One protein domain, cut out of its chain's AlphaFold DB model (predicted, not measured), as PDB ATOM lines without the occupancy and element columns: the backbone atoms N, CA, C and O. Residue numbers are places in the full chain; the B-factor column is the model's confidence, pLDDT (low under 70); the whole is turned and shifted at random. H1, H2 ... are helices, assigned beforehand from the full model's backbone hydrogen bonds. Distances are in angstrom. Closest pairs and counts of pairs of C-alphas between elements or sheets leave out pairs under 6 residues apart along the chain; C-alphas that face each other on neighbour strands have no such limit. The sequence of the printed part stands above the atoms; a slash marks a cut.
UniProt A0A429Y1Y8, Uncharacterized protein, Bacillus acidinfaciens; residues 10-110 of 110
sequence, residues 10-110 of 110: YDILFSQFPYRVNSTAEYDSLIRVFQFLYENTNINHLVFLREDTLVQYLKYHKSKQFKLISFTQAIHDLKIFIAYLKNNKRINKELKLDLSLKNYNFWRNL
ATOM      1  N   TYR A  10     283.895 158.978 229.985       94.06
ATOM      2  CA  TYR A  10     282.847 158.523 230.888       94.06
ATOM      3  C   TYR A  10     283.452 158.015 232.200       94.06
ATOM      4  O   TYR A  10     283.095 158.523 233.259       94.06
ATOM      5  N   ASP A  11     284.424 157.099 232.128       93.44
ATOM      6  CA  ASP A  11     285.063 156.500 233.308       93.44
ATOM      7  C   ASP A  11     285.777 157.555 234.157       93.44
ATOM      8  O   ASP A  11     285.625 157.597 235.382       93.44
ATOM      9  N   ILE A  12     286.511 158.459 233.501       94.06
ATOM     10  CA  ILE A  12     287.236 159.544 234.169       94.06
ATOM     11  C   ILE A  12     286.257 160.447 234.923       94.06
ATOM     12  O   ILE A  12     286.462 160.729 236.108       94.06
ATOM     13  N   LEU A  13     285.183 160.893 234.268       94.94
ATOM     14  CA  LEU A  13     284.215 161.797 234.879       94.94
ATOM     15  C   LEU A  13     283.407 161.094 235.977       94.94
ATOM     16  O   LEU A  13     283.288 161.628 237.078       94.94
ATOM     17  N   PHE A  14     282.899 159.890 235.708       94.56
ATOM     18  CA  PHE A  14     282.050 159.132 236.627       94.56
ATOM     19  C   PHE A  14     282.795 158.709 237.899       94.56
ATOM     20  O   PHE A  14     282.226 158.748 238.985       94.56
ATOM     21  N   SER A  15     284.096 158.403 237.808       93.31
ATOM     22  CA  SER A  15     284.923 158.053 238.977       93.31
ATOM     23  C   SER A  15     285.017 159.161 240.040       93.31
ATOM     24  O   SER A  15     285.400 158.902 241.183       93.31
ATOM     25  N   GLN A  16     284.666 160.399 239.676       93.94
ATOM     26  CA  GLN A  16     284.635 161.556 240.569       93.94
ATOM     27  C   GLN A  16     283.257 161.794 241.191       93.94
ATOM     28  O   GLN A  16     283.098 162.808 241.862       93.94
ATOM     29  N   PHE A  17     282.284 160.906 240.976       92.31
ATOM     30  CA  PHE A  17     280.975 160.908 241.629       92.31
ATOM     31  C   PHE A  17     280.945 159.880 242.774       92.31
ATOM     32  O   PHE A  17     281.744 158.941 242.803       92.31
ATOM     33  N   PRO A  18     280.079 160.060 243.788       83.44
ATOM     34  CA  PRO A  18     280.070 159.173 244.940       83.44
ATOM     35  C   PRO A  18     279.492 157.805 244.570       83.44
ATOM     36  O   PRO A  18     278.383 157.706 244.057       83.44
ATOM     37  N   TYR A  19     280.214 156.740 244.921       69.50
ATOM     38  CA  TYR A  19     279.725 155.362 244.783       69.50
ATOM     39  C   TYR A  19     278.640 155.013 245.820       69.50
ATOM     40  O   TYR A  19     277.898 154.049 245.663       69.50
ATOM     41  N   ARG A  20     278.564 155.779 246.919       67.62
ATOM     42  CA  ARG A  20     277.575 155.610 247.990       67.62
ATOM     43  C   ARG A  20     277.053 156.972 248.412       67.62
ATOM     44  O   ARG A  20     277.834 157.827 248.829       67.62
ATOM     45  N   VAL A  21     275.744 157.148 248.317       69.06
ATOM     46  CA  VAL A  21     275.029 158.309 248.849       69.06
ATOM     47  C   VAL A  21     274.025 157.789 249.865       69.06
ATOM     48  O   VAL A  21     273.470 156.707 249.691       69.06
ATOM     49  N   ASN A  22     273.823 158.540 250.943       69.44
ATOM     50  CA  ASN A  22     272.945 158.129 252.040       69.44
ATOM     51  C   ASN A  22     271.460 158.147 251.638       69.44
ATOM     52  O   ASN A  22     270.645 157.483 252.270       69.44
ATOM     53  N   SER A  23     271.120 158.904 250.591       80.31
ATOM     54  CA  SER A  23     269.779 159.041 250.030       80.31
ATOM     55  C   SER A  23     269.791 158.724 248.537       80.31
ATOM     56  O   SER A  23     270.630 159.236 247.790       80.31
ATOM     57  N   THR A  24     268.825 157.923 248.089       83.88
ATOM     58  CA  THR A  24     268.601 157.634 246.665       83.88
ATOM     59  C   THR A  24     268.307 158.908 245.874       83.88
ATOM     60  O   THR A  24     268.863 159.105 244.801       83.88
ATOM     61  N   ALA A  25     267.540 159.841 246.442       87.81
ATOM     62  CA  ALA A  25     267.191 161.096 245.777       87.81
ATOM     63  C   ALA A  25     268.406 162.014 245.544       87.81
ATOM     64  O   ALA A  25     268.499 162.689 244.514       87.81
ATOM     65  N   GLU A  26     269.357 162.038 246.483       91.00
ATOM     66  CA  GLU A  26     270.603 162.791 246.314       91.00
ATOM     67  C   GLU A  26     271.489 162.158 245.241       91.00
ATOM     68  O   GLU A  26     272.048 162.870 244.407       91.00
ATOM     69  N   TYR A  27     271.570 160.824 245.220       92.88
ATOM     70  CA  TYR A  27     272.272 160.101 244.165       92.88
ATOM     71  C   TYR A  27     271.679 160.405 242.790       92.88
ATOM     72  O   TYR A  27     272.411 160.816 241.894       92.88
ATOM     73  N   ASP A  28     270.358 160.311 242.638       93.69
ATOM     74  CA  ASP A  28     269.683 160.587 241.368       93.69
ATOM     75  C   ASP A  28     269.935 162.022 240.888       93.69
ATOM     76  O   ASP A  28     270.125 162.269 239.696       93.69
ATOM     77  N   SER A  29     269.984 162.973 241.823       95.75
ATOM     78  CA  SER A  29     270.316 164.373 241.543       95.75
ATOM     79  C   SER A  29     271.732 164.524 240.991       95.75
ATOM     80  O   SER A  29     271.945 165.191 239.977       95.75
ATOM     81  N   LEU A  30     272.703 163.851 241.608       95.88
ATOM     82  CA  LEU A  30     274.086 163.841 241.137       95.88
ATOM     83  C   LEU A  30     274.228 163.142 239.780       95.88
ATOM     84  O   LEU A  30     274.955 163.638 238.920       95.88
ATOM     85  N   ILE A  31     273.503 162.043 239.556       95.94
ATOM     86  CA  ILE A  31     273.512 161.308 238.286       95.94
ATOM     87  C   ILE A  31     272.939 162.146 237.143       95.94
ATOM     88  O   ILE A  31     273.526 162.168 236.061       95.94
ATOM     89  N   ARG A  32     271.857 162.900 237.365       97.06
ATOM     90  CA  ARG A  32     271.326 163.817 236.341       97.06
ATOM     91  C   ARG A  32     272.329 164.904 235.960       97.06
ATOM     92  O   ARG A  32     272.465 165.230 234.781       97.06
ATOM     93  N   VAL A  33     273.054 165.459 236.934       97.69
ATOM     94  CA  VAL A  33     274.118 166.438 236.649       97.69
ATOM     95  C   VAL A  33     275.284 165.776 235.915       97.69
ATOM     96  O   VAL A  33     275.771 166.334 234.934       97.69
ATOM     97  N   PHE A  34     275.697 164.577 236.330       97.44
ATOM     98  CA  PHE A  34     276.710 163.788 235.630       97.44
ATOM     99  C   PHE A  34     276.352 163.576 234.153       97.44
ATOM    100  O   PHE A  34     277.167 163.893 233.288       97.44
ATOM    101  N   GLN A  35     275.137 163.099 233.867       97.19
ATOM    102  CA  GLN A  35     274.659 162.863 232.502       97.19
ATOM    103  C   GLN A  35     274.729 164.142 231.668       97.19
ATOM    104  O   GLN A  35     275.313 164.144 230.586       97.19
ATOM    105  N   PHE A  36     274.245 165.264 232.213       98.12
ATOM    106  CA  PHE A  36     274.363 166.554 231.541       98.12
ATOM    107  C   PHE A  36     275.823 166.913 231.229       98.12
ATOM    108  O   PHE A  36     276.126 167.281 230.095       98.12
ATOM    109  N   LEU A  37     276.728 166.806 232.209       97.94
ATOM    110  CA  LEU A  37     278.142 167.141 232.022       97.94
ATOM    111  C   LEU A  37     278.789 166.254 230.959       97.94
ATOM    112  O   LEU A  37     279.534 166.756 230.113       97.94
ATOM    113  N   TYR A  38     278.498 164.957 230.990       97.25
ATOM    114  CA  TYR A  38     279.017 163.994 230.032       97.25
ATOM    115  C   TYR A  38     278.538 164.296 228.607       97.25
ATOM    116  O   TYR A  38     279.360 164.335 227.694       97.25
ATOM    117  N   GLU A  39     277.252 164.583 228.422       96.75
ATOM    118  CA  GLU A  39     276.646 164.749 227.096       96.75
ATOM    119  C   GLU A  39     276.812 166.158 226.504       96.75
ATOM    120  O   GLU A  39     276.859 166.306 225.287       96.75
ATOM    121  N   ASN A  40     276.896 167.201 227.339       97.19
ATOM    122  CA  ASN A  40     276.762 168.599 226.893       97.19
ATOM    123  C   ASN A  40     278.002 169.461 227.160       97.19
ATOM    124  O   ASN A  40     277.995 170.662 226.895       97.19
ATOM    125  N   THR A  41     279.069 168.884 227.711       96.31
ATOM    126  CA  THR A  41     280.316 169.611 227.983       96.31
ATOM    127  C   THR A  41     281.522 168.790 227.545       96.31
ATOM    128  O   THR A  41     281.385 167.612 227.235       96.31
ATOM    129  N   ASN A  42     282.714 169.391 227.575       94.44
ATOM    130  CA  ASN A  42     283.994 168.694 227.382       94.44
ATOM    131  C   ASN A  42     284.772 168.548 228.700       94.44
ATOM    132  O   ASN A  42     285.988 168.378 228.703       94.44
ATOM    133  N   ILE A  43     284.089 168.674 229.843       94.62
ATOM    134  CA  ILE A  43     284.727 168.575 231.154       94.62
ATOM    135  C   ILE A  43     285.015 167.106 231.458       94.62
ATOM    136  O   ILE A  43     284.117 166.263 231.390       94.62
ATOM    137  N   ASN A  44     286.267 166.835 231.825       94.31
ATOM    138  CA  ASN A  44     286.724 165.525 232.292       94.31
ATOM    139  C   ASN A  44     286.880 165.496 233.817       94.31
ATOM    140  O   ASN A  44     286.603 164.481 234.445       94.31
ATOM    141  N   HIS A  45     287.287 166.617 234.427       95.19
ATOM    142  CA  HIS A  45     287.507 166.711 235.871       95.19
ATOM    143  C   HIS A  45     286.666 167.803 236.516       95.19
ATOM    144  O   HIS A  45     286.658 168.949 236.061       95.19
ATOM    145  N   LEU A  46     286.007 167.456 237.622       96.25
ATOM    146  CA  LEU A  46     285.074 168.337 238.325       96.25
ATOM    147  C   LEU A  46     285.764 169.564 238.941       96.25
ATOM    148  O   LEU A  46     285.132 170.600 239.109       96.25
ATOM    149  N   VAL A  47     287.073 169.494 239.203       95.19
ATOM    150  CA  VAL A  47     287.871 170.640 239.680       95.19
ATOM    151  C   VAL A  47     287.886 171.818 238.687       95.19
ATOM    152  O   VAL A  47     288.009 172.976 239.096       95.19
ATOM    153  N   PHE A  48     287.705 171.539 237.390       94.06
ATOM    154  CA  PHE A  48     287.665 172.545 236.323       94.06
ATOM    155  C   PHE A  48     286.264 173.100 236.051       94.06
ATOM    156  O   PHE A  48     286.096 173.918 235.144       94.06
ATOM    157  N   LEU A  49     285.251 172.684 236.818       95.50
ATOM    158  CA  LEU A  49     283.922 173.271 236.705       95.50
ATOM    159  C   LEU A  49     283.944 174.762 237.032       95.50
ATOM    160  O   LEU A  49     284.639 175.225 237.942       95.50
ATOM    161  N   ARG A  50     283.129 175.491 236.274       95.38
ATOM    162  CA  ARG A  50     282.843 176.912 236.458       95.38
ATOM    163  C   ARG A  50     281.354 177.086 236.700       95.38
ATOM    164  O   ARG A  50     280.550 176.263 236.256       95.38
ATOM    165  N   GLU A  51     280.989 178.179 237.349       95.44
ATOM    166  CA  GLU A  51     279.601 178.560 237.602       95.44
ATOM    167  C   GLU A  51     278.786 178.589 236.302       95.44
ATOM    168  O   GLU A  51     277.675 178.063 236.273       95.44
ATOM    169  N   ASP A  52     279.368 179.080 235.202       95.19
ATOM    170  CA  ASP A  52     278.729 179.101 233.880       95.19
ATOM    171  C   ASP A  52     278.261 177.718 233.408       95.19
ATOM    172  O   ASP A  52     277.218 177.606 232.767       95.19
ATOM    173  N   THR A  53     278.982 176.645 233.749       96.69
ATOM    174  CA  THR A  53     278.559 175.280 233.406       96.69
ATOM    175  C   THR A  53     277.285 174.885 234.154       96.69
ATOM    176  O   THR A  53     276.417 174.216 233.595       96.69
ATOM    177  N   LEU A  54     277.121 175.336 235.399       96.69
ATOM    178  CA  LEU A  54     275.889 175.114 236.158       96.69
ATOM    179  C   LEU A  54     274.731 175.954 235.603       96.69
ATOM    180  O   LEU A  54     273.588 175.502 235.573       96.69
ATOM    181  N   VAL A  55     275.015 177.156 235.095       97.00
ATOM    182  CA  VAL A  55     274.009 177.955 234.378       97.00
ATOM    183  C   VAL A  55     273.578 177.253 233.089       97.00
ATOM    184  O   VAL A  55     272.388 177.223 232.773       97.00
ATOM    185  N   GLN A  56     274.514 176.636 232.360       97.44
ATOM    186  CA  GLN A  56     274.198 175.843 231.168       97.44
ATOM    187  C   GLN A  56     273.285 174.652 231.485       97.44
ATOM    188  O   GLN A  56     272.382 174.379 230.700       97.44
ATOM    189  N   TYR A  57     273.445 174.004 232.644       98.19
ATOM    190  CA  TYR A  57     272.536 172.944 233.102       98.19
ATOM    191  C   TYR A  57     271.084 173.442 233.218       98.19
ATOM    192  O   TYR A  57     270.150 172.807 232.724       98.19
ATOM    193  N   LEU A  58     270.878 174.628 233.801       97.94
ATOM    194  CA  LEU A  58     269.543 175.231 233.883       97.94
ATOM    195  C   LEU A  58     269.006 175.637 232.510       97.94
ATOM    196  O   LEU A  58     267.831 175.403 232.220       97.94
ATOM    197  N   LYS A  59     269.856 176.205 231.647       97.50
ATOM    198  CA  LYS A  59     269.483 176.557 230.269       97.50
ATOM    199  C   LYS A  59     269.095 175.328 229.448       97.50
ATOM    200  O   LYS A  59     268.135 175.397 228.683       97.50
ATOM    201  N   TYR A  60     269.779 174.202 229.640       97.75
ATOM    202  CA  TYR A  60     269.440 172.928 229.013       97.75
ATOM    203  C   TYR A  60     268.014 172.504 229.376       97.75
ATOM    204  O   TYR A  60     267.181 172.343 228.482       97.75
ATOM    205  N   HIS A  61     267.678 172.439 230.666       97.56
ATOM    206  CA  HIS A  61     266.326 172.051 231.088       97.56
ATOM    207  C   HIS A  61     265.264 173.078 230.698       97.56
ATOM    208  O   HIS A  61     264.175 172.699 230.262       97.56
ATOM    209  N   LYS A  62     265.597 174.373 230.736       96.75
ATOM    210  CA  LYS A  62     264.731 175.442 230.224       96.75
ATOM    211  C   LYS A  62     264.435 175.272 228.733       96.75
ATOM    212  O   LYS A  62     263.282 175.415 228.333       96.75
ATOM    213  N   SER A  63     265.429 174.920 227.912       96.75
ATOM    214  CA  SER A  63     265.235 174.676 226.472       96.75
ATOM    215  C   SER A  63     264.274 173.512 226.196       96.75
ATOM    216  O   SER A  63     263.599 173.481 225.170       96.75
ATOM    217  N   LYS A  64     264.158 172.578 227.148       96.31
ATOM    218  CA  LYS A  64     263.194 171.471 227.142       96.31
ATOM    219  C   LYS A  64     261.893 171.812 227.873       96.31
ATOM    220  O   LYS A  64     261.111 170.913 228.173       96.31
ATOM    221  N   GLN A  65     261.664 173.091 228.178       96.56
ATOM    222  CA  GLN A  65     260.504 173.594 228.917       96.56
ATOM    223  C   GLN A  65     260.303 172.895 230.271       96.56
ATOM    224  O   GLN A  65     259.169 172.744 230.718       96.56
ATOM    225  N   PHE A  66     261.384 172.424 230.904       95.19
ATOM    226  CA  PHE A  66     261.334 171.654 232.152       95.19
ATOM    227  C   PHE A  66     260.424 170.409 232.081       95.19
ATOM    228  O   PHE A  66     259.806 170.017 233.068       95.19
ATOM    229  N   LYS A  67     260.328 169.773 230.903       96.06
ATOM    230  CA  LYS A  67     259.575 168.519 230.717       96.06
ATOM    231  C   LYS A  67     260.339 167.278 231.177       96.06
ATOM    232  O   LYS A  67     259.710 166.296 231.546       96.06
ATOM    233  N   LEU A  68     261.675 167.315 231.135       93.94
ATOM    234  CA  LEU A  68     262.523 166.212 231.608       93.94
ATOM    235  C   LEU A  68     262.530 166.147 233.136       93.94
ATOM    236  O   LEU A  68     262.334 165.089 233.720       93.94
ATOM    237  N   ILE A  69     262.725 167.305 233.766       97.31
ATOM    238  CA  ILE A  69     262.584 167.524 235.202       97.31
ATOM    239  C   ILE A  69     261.995 168.913 235.436       97.31
ATOM    240  O   ILE A  69     262.208 169.823 234.632       97.31
ATOM    241  N   SER A  70     261.309 169.094 236.565       97.88
ATOM    242  CA  SER A  70     260.759 170.395 236.951       97.88
ATOM    243  C   SER A  70     261.861 171.422 237.242       97.88
ATOM    244  O   SER A  70     262.993 171.072 237.584       97.88
ATOM    245  N   PHE A  71     261.515 172.711 237.176       95.94
ATOM    246  CA  PHE A  71     262.417 173.795 237.580       95.94
ATOM    247  C   PHE A  71     262.948 173.589 239.005       95.94
ATOM    248  O   PHE A  71     264.153 173.652 239.235       95.94
ATOM    249  N   THR A  72     262.062 173.269 239.950       96.06
ATOM    250  CA  THR A  72     262.431 173.016 241.348       96.06
ATOM    251  C   THR A  72     263.428 171.867 241.472       96.06
ATOM    252  O   THR A  72     264.388 171.987 242.234       96.06
ATOM    253  N   GLN A  73     263.248 170.794 240.696       97.69
ATOM    254  CA  GLN A  73     264.194 169.681 240.677       97.69
ATOM    255  C   GLN A  73     265.552 170.110 240.118       97.69
ATOM    256  O   GLN A  73     266.571 169.798 240.720       97.69
ATOM    257  N   ALA A  74     265.587 170.893 239.038       97.81
ATOM    258  CA  ALA A  74     266.840 171.397 238.480       97.81
ATOM    259  C   ALA A  74     267.614 172.281 239.484       97.81
ATOM    260  O   ALA A  74     268.837 172.188 239.587       97.81
ATOM    261  N   ILE A  75     266.911 173.107 240.272       97.25
ATOM    262  CA  ILE A  75     267.530 173.889 241.357       97.25
ATOM    263  C   ILE A  75     268.038 172.981 242.478       97.25
ATOM    264  O   ILE A  75     269.120 173.218 243.020       97.25
ATOM    265  N   HIS A  76     267.264 171.963 242.848       96.56
ATOM    266  CA  HIS A  76     267.653 170.997 243.869       96.56
ATOM    267  C   HIS A  76     268.911 170.220 243.460       96.56
ATOM    268  O   HIS A  76     269.856 170.144 244.247       96.56
ATOM    269  N   ASP A  77     268.962 169.762 242.208       97.62
ATOM    270  CA  ASP A  77     270.105 169.064 241.623       97.62
ATOM    271  C   ASP A  77     271.383 169.901 241.739       97.62
ATOM    272  O   ASP A  77     272.400 169.420 242.243       97.62
ATOM    273  N   LEU A  78     271.325 171.185 241.369       97.62
ATOM    274  CA  LEU A  78     272.473 172.083 241.498       97.62
ATOM    275  C   LEU A  78     272.887 172.334 242.948       97.62
ATOM    276  O   LEU A  78     274.081 172.400 243.227       97.62
ATOM    277  N   LYS A  79     271.941 172.466 243.884       96.06
ATOM    278  CA  LYS A  79     272.267 172.659 245.308       96.06
ATOM    279  C   LYS A  79     272.999 171.451 245.884       96.06
ATOM    280  O   LYS A  79     274.023 171.629 246.542       96.06
ATOM    281  N   ILE A  80     272.500 170.244 245.607       95.50
ATOM    282  CA  ILE A  80     273.157 168.995 246.012       95.50
ATOM    283  C   ILE A  80     274.543 168.913 245.380       95.50
ATOM    284  O   ILE A  80     275.521 168.636 246.069       95.50
ATOM    285  N   PHE A  81     274.645 169.206 244.087       96.56
ATOM    286  CA  PHE A  81     275.910 169.124 243.375       96.56
ATOM    287  C   PHE A  81     276.952 170.132 243.881       96.56
ATOM    288  O   PHE A  81     278.099 169.762 244.109       96.56
ATOM    289  N   ILE A  82     276.568 171.385 244.140       96.12
ATOM    290  CA  ILE A  82     277.469 172.395 244.721       96.12
ATOM    291  C   ILE A  82     277.942 171.958 246.113       96.12
ATOM    292  O   ILE A  82     279.135 172.036 246.412       96.12
ATOM    293  N   ALA A  83     277.032 171.456 246.954       94.38
ATOM    294  CA  ALA A  83     277.396 170.927 248.266       94.38
ATOM    295  C   ALA A  83     278.356 169.731 248.144       94.38
ATOM    296  O   ALA A  83     279.332 169.641 248.889       94.38
ATOM    297  N   TYR A  84     278.127 168.850 247.170       94.50
ATOM    298  CA  TYR A  84     279.001 167.722 246.870       94.50
ATOM    299  C   TYR A  84     280.418 168.168 246.481       94.50
ATOM    300  O   TYR A  84     281.390 167.691 247.070       94.50
ATOM    301  N   LEU A  85     280.549 169.111 245.543       95.25
ATOM    302  CA  LEU A  85     281.846 169.633 245.093       95.25
ATOM    303  C   LEU A  85     282.650 170.262 246.237       95.25
ATOM    304  O   LEU A  85     283.866 170.068 246.316       95.25
ATOM    305  N   LYS A  86     281.965 170.980 247.135       94.81
ATOM    306  CA  LYS A  86     282.568 171.619 248.308       94.81
ATOM    307  C   LYS A  86     283.022 170.601 249.355       94.81
ATOM    308  O   LYS A  86     284.109 170.732 249.903       94.81
ATOM    309  N   ASN A  87     282.207 169.583 249.629       92.38
ATOM    310  CA  ASN A  87     282.461 168.630 250.713       92.38
ATOM    311  C   ASN A  87     283.337 167.436 250.295       92.38
ATOM    312  O   ASN A  87     283.881 166.732 251.151       92.38
ATOM    313  N   ASN A  88     283.503 167.184 248.995       92.00
ATOM    314  CA  ASN A  88     284.406 166.147 248.514       92.00
ATOM    315  C   ASN A  88     285.865 166.598 248.680       92.00
ATOM    316  O   ASN A  88     286.342 167.448 247.935       92.00
ATOM    317  N   LYS A  89     286.604 165.964 249.599       89.56
ATOM    318  CA  LYS A  89     288.007 166.298 249.918       89.56
ATOM    319  C   LYS A  89     288.958 166.324 248.713       89.56
ATOM    320  O   LYS A  89     289.942 167.051 248.754       89.56
ATOM    321  N   ARG A  90     288.702 165.519 247.673       90.19
ATOM    322  CA  ARG A  90     289.554 165.467 246.469       90.19
ATOM    323  C   ARG A  90     289.274 166.618 245.507       90.19
ATOM    324  O   ARG A  90     290.168 167.016 244.774       90.19
ATOM    325  N   ILE A  91     288.037 167.111 245.493       93.50
ATOM    326  CA  ILE A  91     287.595 168.171 244.586       93.50
ATOM    327  C   ILE A  91     287.733 169.531 245.275       93.50
ATOM    328  O   ILE A  91     288.350 170.430 244.714       93.50
ATOM    329  N   ASN A  92     287.165 169.656 246.480       92.19
ATOM    330  CA  ASN A  92     287.165 170.835 247.348       92.19
ATOM    331  C   ASN A  92     286.969 172.146 246.567       92.19
ATOM    332  O   ASN A  92     287.736 173.102 246.697       92.19
ATOM    333  N   LYS A  93     285.963 172.156 245.688       92.56
ATOM    334  CA  LYS A  93     285.689 173.274 244.786       92.56
ATOM    335  C   LYS A  93     284.502 174.060 245.311       92.56
ATOM    336  O   LYS A  93     283.385 173.554 245.371       92.56
ATOM    337  N   GLU A  94     284.746 175.321 245.637       94.00
ATOM    338  CA  GLU A  94     283.681 176.267 245.937       94.00
ATOM    339  C   GLU A  94     283.227 176.958 244.647       94.00
ATOM    340  O   GLU A  94     284.038 177.555 243.938       94.00
ATOM    341  N   LEU A  95     281.932 176.849 244.347       93.69
ATOM    342  CA  LEU A  95     281.271 177.562 243.257       93.69
ATOM    343  C   LEU A  95     280.273 178.552 243.855       93.69
ATOM    344  O   LEU A  95     279.426 178.175 244.670       93.69
ATOM    345  N   LYS A  96     280.369 179.821 243.455       89.75
ATOM    346  CA  LYS A  96     279.560 180.919 244.006       89.75
ATOM    347  C   LYS A  96     278.386 181.237 243.083       89.75
ATOM    348  O   LYS A  96     278.336 182.296 242.466       89.75
ATOM    349  N   LEU A  97     277.436 180.309 242.992       92.31
ATOM    350  CA  LEU A  97     276.202 180.499 242.228       92.31
ATOM    351  C   LEU A  97     275.023 180.811 243.160       92.31
ATOM    352  O   LEU A  97     274.560 179.941 243.897       92.31
ATOM    353  N   ASP A  98     274.516 182.043 243.108       92.94
ATOM    354  CA  ASP A  98     273.327 182.445 243.863       92.94
ATOM    355  C   ASP A  98     272.040 182.066 243.115       92.94
ATOM    356  O   ASP A  98     271.586 182.778 242.218       92.94
ATOM    357  N   LEU A  99     271.455 180.937 243.528       91.94
ATOM    358  CA  LEU A  99     270.166 180.414 243.061       91.94
ATOM    359  C   LEU A  99     268.981 180.882 243.928       91.94
ATOM    360  O   LEU A  99     267.929 180.237 243.949       91.94
ATOM    361  N   SER A 100     269.128 181.954 244.708       91.44
ATOM    362  CA  SER A 100     268.003 182.534 245.439       91.44
ATOM    363  C   SER A 100     267.050 183.253 244.481       91.44
ATOM    364  O   SER A 100     267.470 183.898 243.522       91.44
ATOM    365  N   LEU A 101     265.744 183.217 244.763       88.62
ATOM    366  CA  LEU A 101     264.746 183.971 243.986       88.62
ATOM    367  C   LEU A 101     264.976 185.494 244.039       88.62
ATOM    368  O   LEU A 101     264.484 186.221 243.182       88.62
ATOM    369  N   LYS A 102     265.749 185.977 245.024       93.06
ATOM    370  CA  LYS A 102     266.138 187.387 245.157       93.06
ATOM    371  C   LYS A 102     267.146 187.821 244.093       93.06
ATOM    372  O   LYS A 102     267.230 189.011 243.802       93.06
ATOM    373  N   ASN A 103     267.867 186.883 243.480       93.50
ATOM    374  CA  ASN A 103     268.782 187.159 242.379       93.50
ATOM    375  C   ASN A 103     268.019 187.378 241.060       93.50
ATOM    376  O   ASN A 103     268.120 186.611 240.106       93.50
ATOM    377  N   TYR A 104     267.203 188.431 241.015       91.62
ATOM    378  CA  TYR A 104     266.322 188.730 239.887       91.62
ATOM    379  C   TYR A 104     267.077 188.857 238.557       91.62
ATOM    380  O   TYR A 104     266.623 188.354 237.531       91.62
ATOM    381  N   ASN A 105     268.253 189.489 238.583       92.69
ATOM    382  CA  ASN A 105     269.078 189.680 237.391       92.69
ATOM    383  C   ASN A 105     269.534 188.346 236.797       92.69
ATOM    384  O   ASN A 105     269.536 188.194 235.577       92.69
ATOM    385  N   PHE A 106     269.875 187.369 237.638       93.88
ATOM    386  CA  PHE A 106     270.189 186.025 237.173       93.88
ATOM    387  C   PHE A 106     268.990 185.382 236.472       93.88
ATOM    388  O   PHE A 106     269.113 184.949 235.331       93.88
ATOM    389  N   TRP A 107     267.816 185.383 237.112       94.00
ATOM    390  CA  TRP A 107     266.622 184.733 236.561       94.00
ATOM    391  C   TRP A 107     266.093 185.388 235.291       94.00
ATOM    392  O   TRP A 107     265.589 184.689 234.420       94.00
ATOM    393  N   ARG A 108     266.226 186.712 235.158       91.69
ATOM    394  CA  ARG A 108     265.862 187.426 233.925       91.69
ATOM    395  C   ARG A 108     266.762 187.029 232.745       91.69
ATOM    396  O   ARG A 108     266.297 187.034 231.611       91.69
ATOM    397  N   ASN A 109     268.029 186.707 233.013       89.25
ATOM    398  CA  ASN A 109     269.037 186.375 231.998       89.25
ATOM    399  C   ASN A 109     269.202 184.862 231.757       89.25
ATOM    400  O   ASN A 109     269.963 184.454 230.870       89.25
ATOM    401  N   LEU A 110     268.527 184.034 232.555       88.19
ATOM    402  CA  LEU A 110     268.388 182.600 232.326       88.19
ATOM    403  C   LEU A 110     267.416 182.369 231.180       88.19
ATOM    404  O   LEU A 110     267.665 181.517 230.295       88.19
TER     405      LEU A 110
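What this domain is: This is residues 10 to 110 of the 110 residues of an uncharacterized protein of Bacillus acidinfaciens (UniProt A0A429Y1Y8). H2 crosses H4 at about a right angle, H3 and H4 make a hairpin, and H1 packs on H2. Residues 88 to 103 lead back from H4 to lone H5. The printed part has 101 residues, 58 of them in five named helices, H1 to H5 along the chain, with no named strand; the class is all helix, and the whole is compact, with a radius of gyration of the C-alphas of 13.2 A and spans of 35 by 28 by 26 A.

Where its parts are: Find C-alpha 71 at (262.417, 173.795, 237.580); H4 runs 24.5 A to residue 87. H2, residues 24 to 40, spans 24.0 A; H3, 51 to 63, 18.6 A. H1 is residues 10 to 14. H5, residues 104 to 109, ends at (269.037, 186.375, 231.998).

How they stand to each other: Residues 26 to 33 of H2 touch H4, about perpendicular at 88 degrees; the C-alphas of Ser 29 and Asp 77 are closest, 4.7 A. H3 touches residues 71 to 78 of H4, opposite ways at a shallow tilt of 21 degrees; the C-alphas of Leu 58 and Ala 74 are closest, 6.6 A. Every helix's O i to N i+4 pairs are within hydrogen-bond range.

The domain as a whole: The H4 to H5 link is long; residues 19 to 22 have pLDDT under 70.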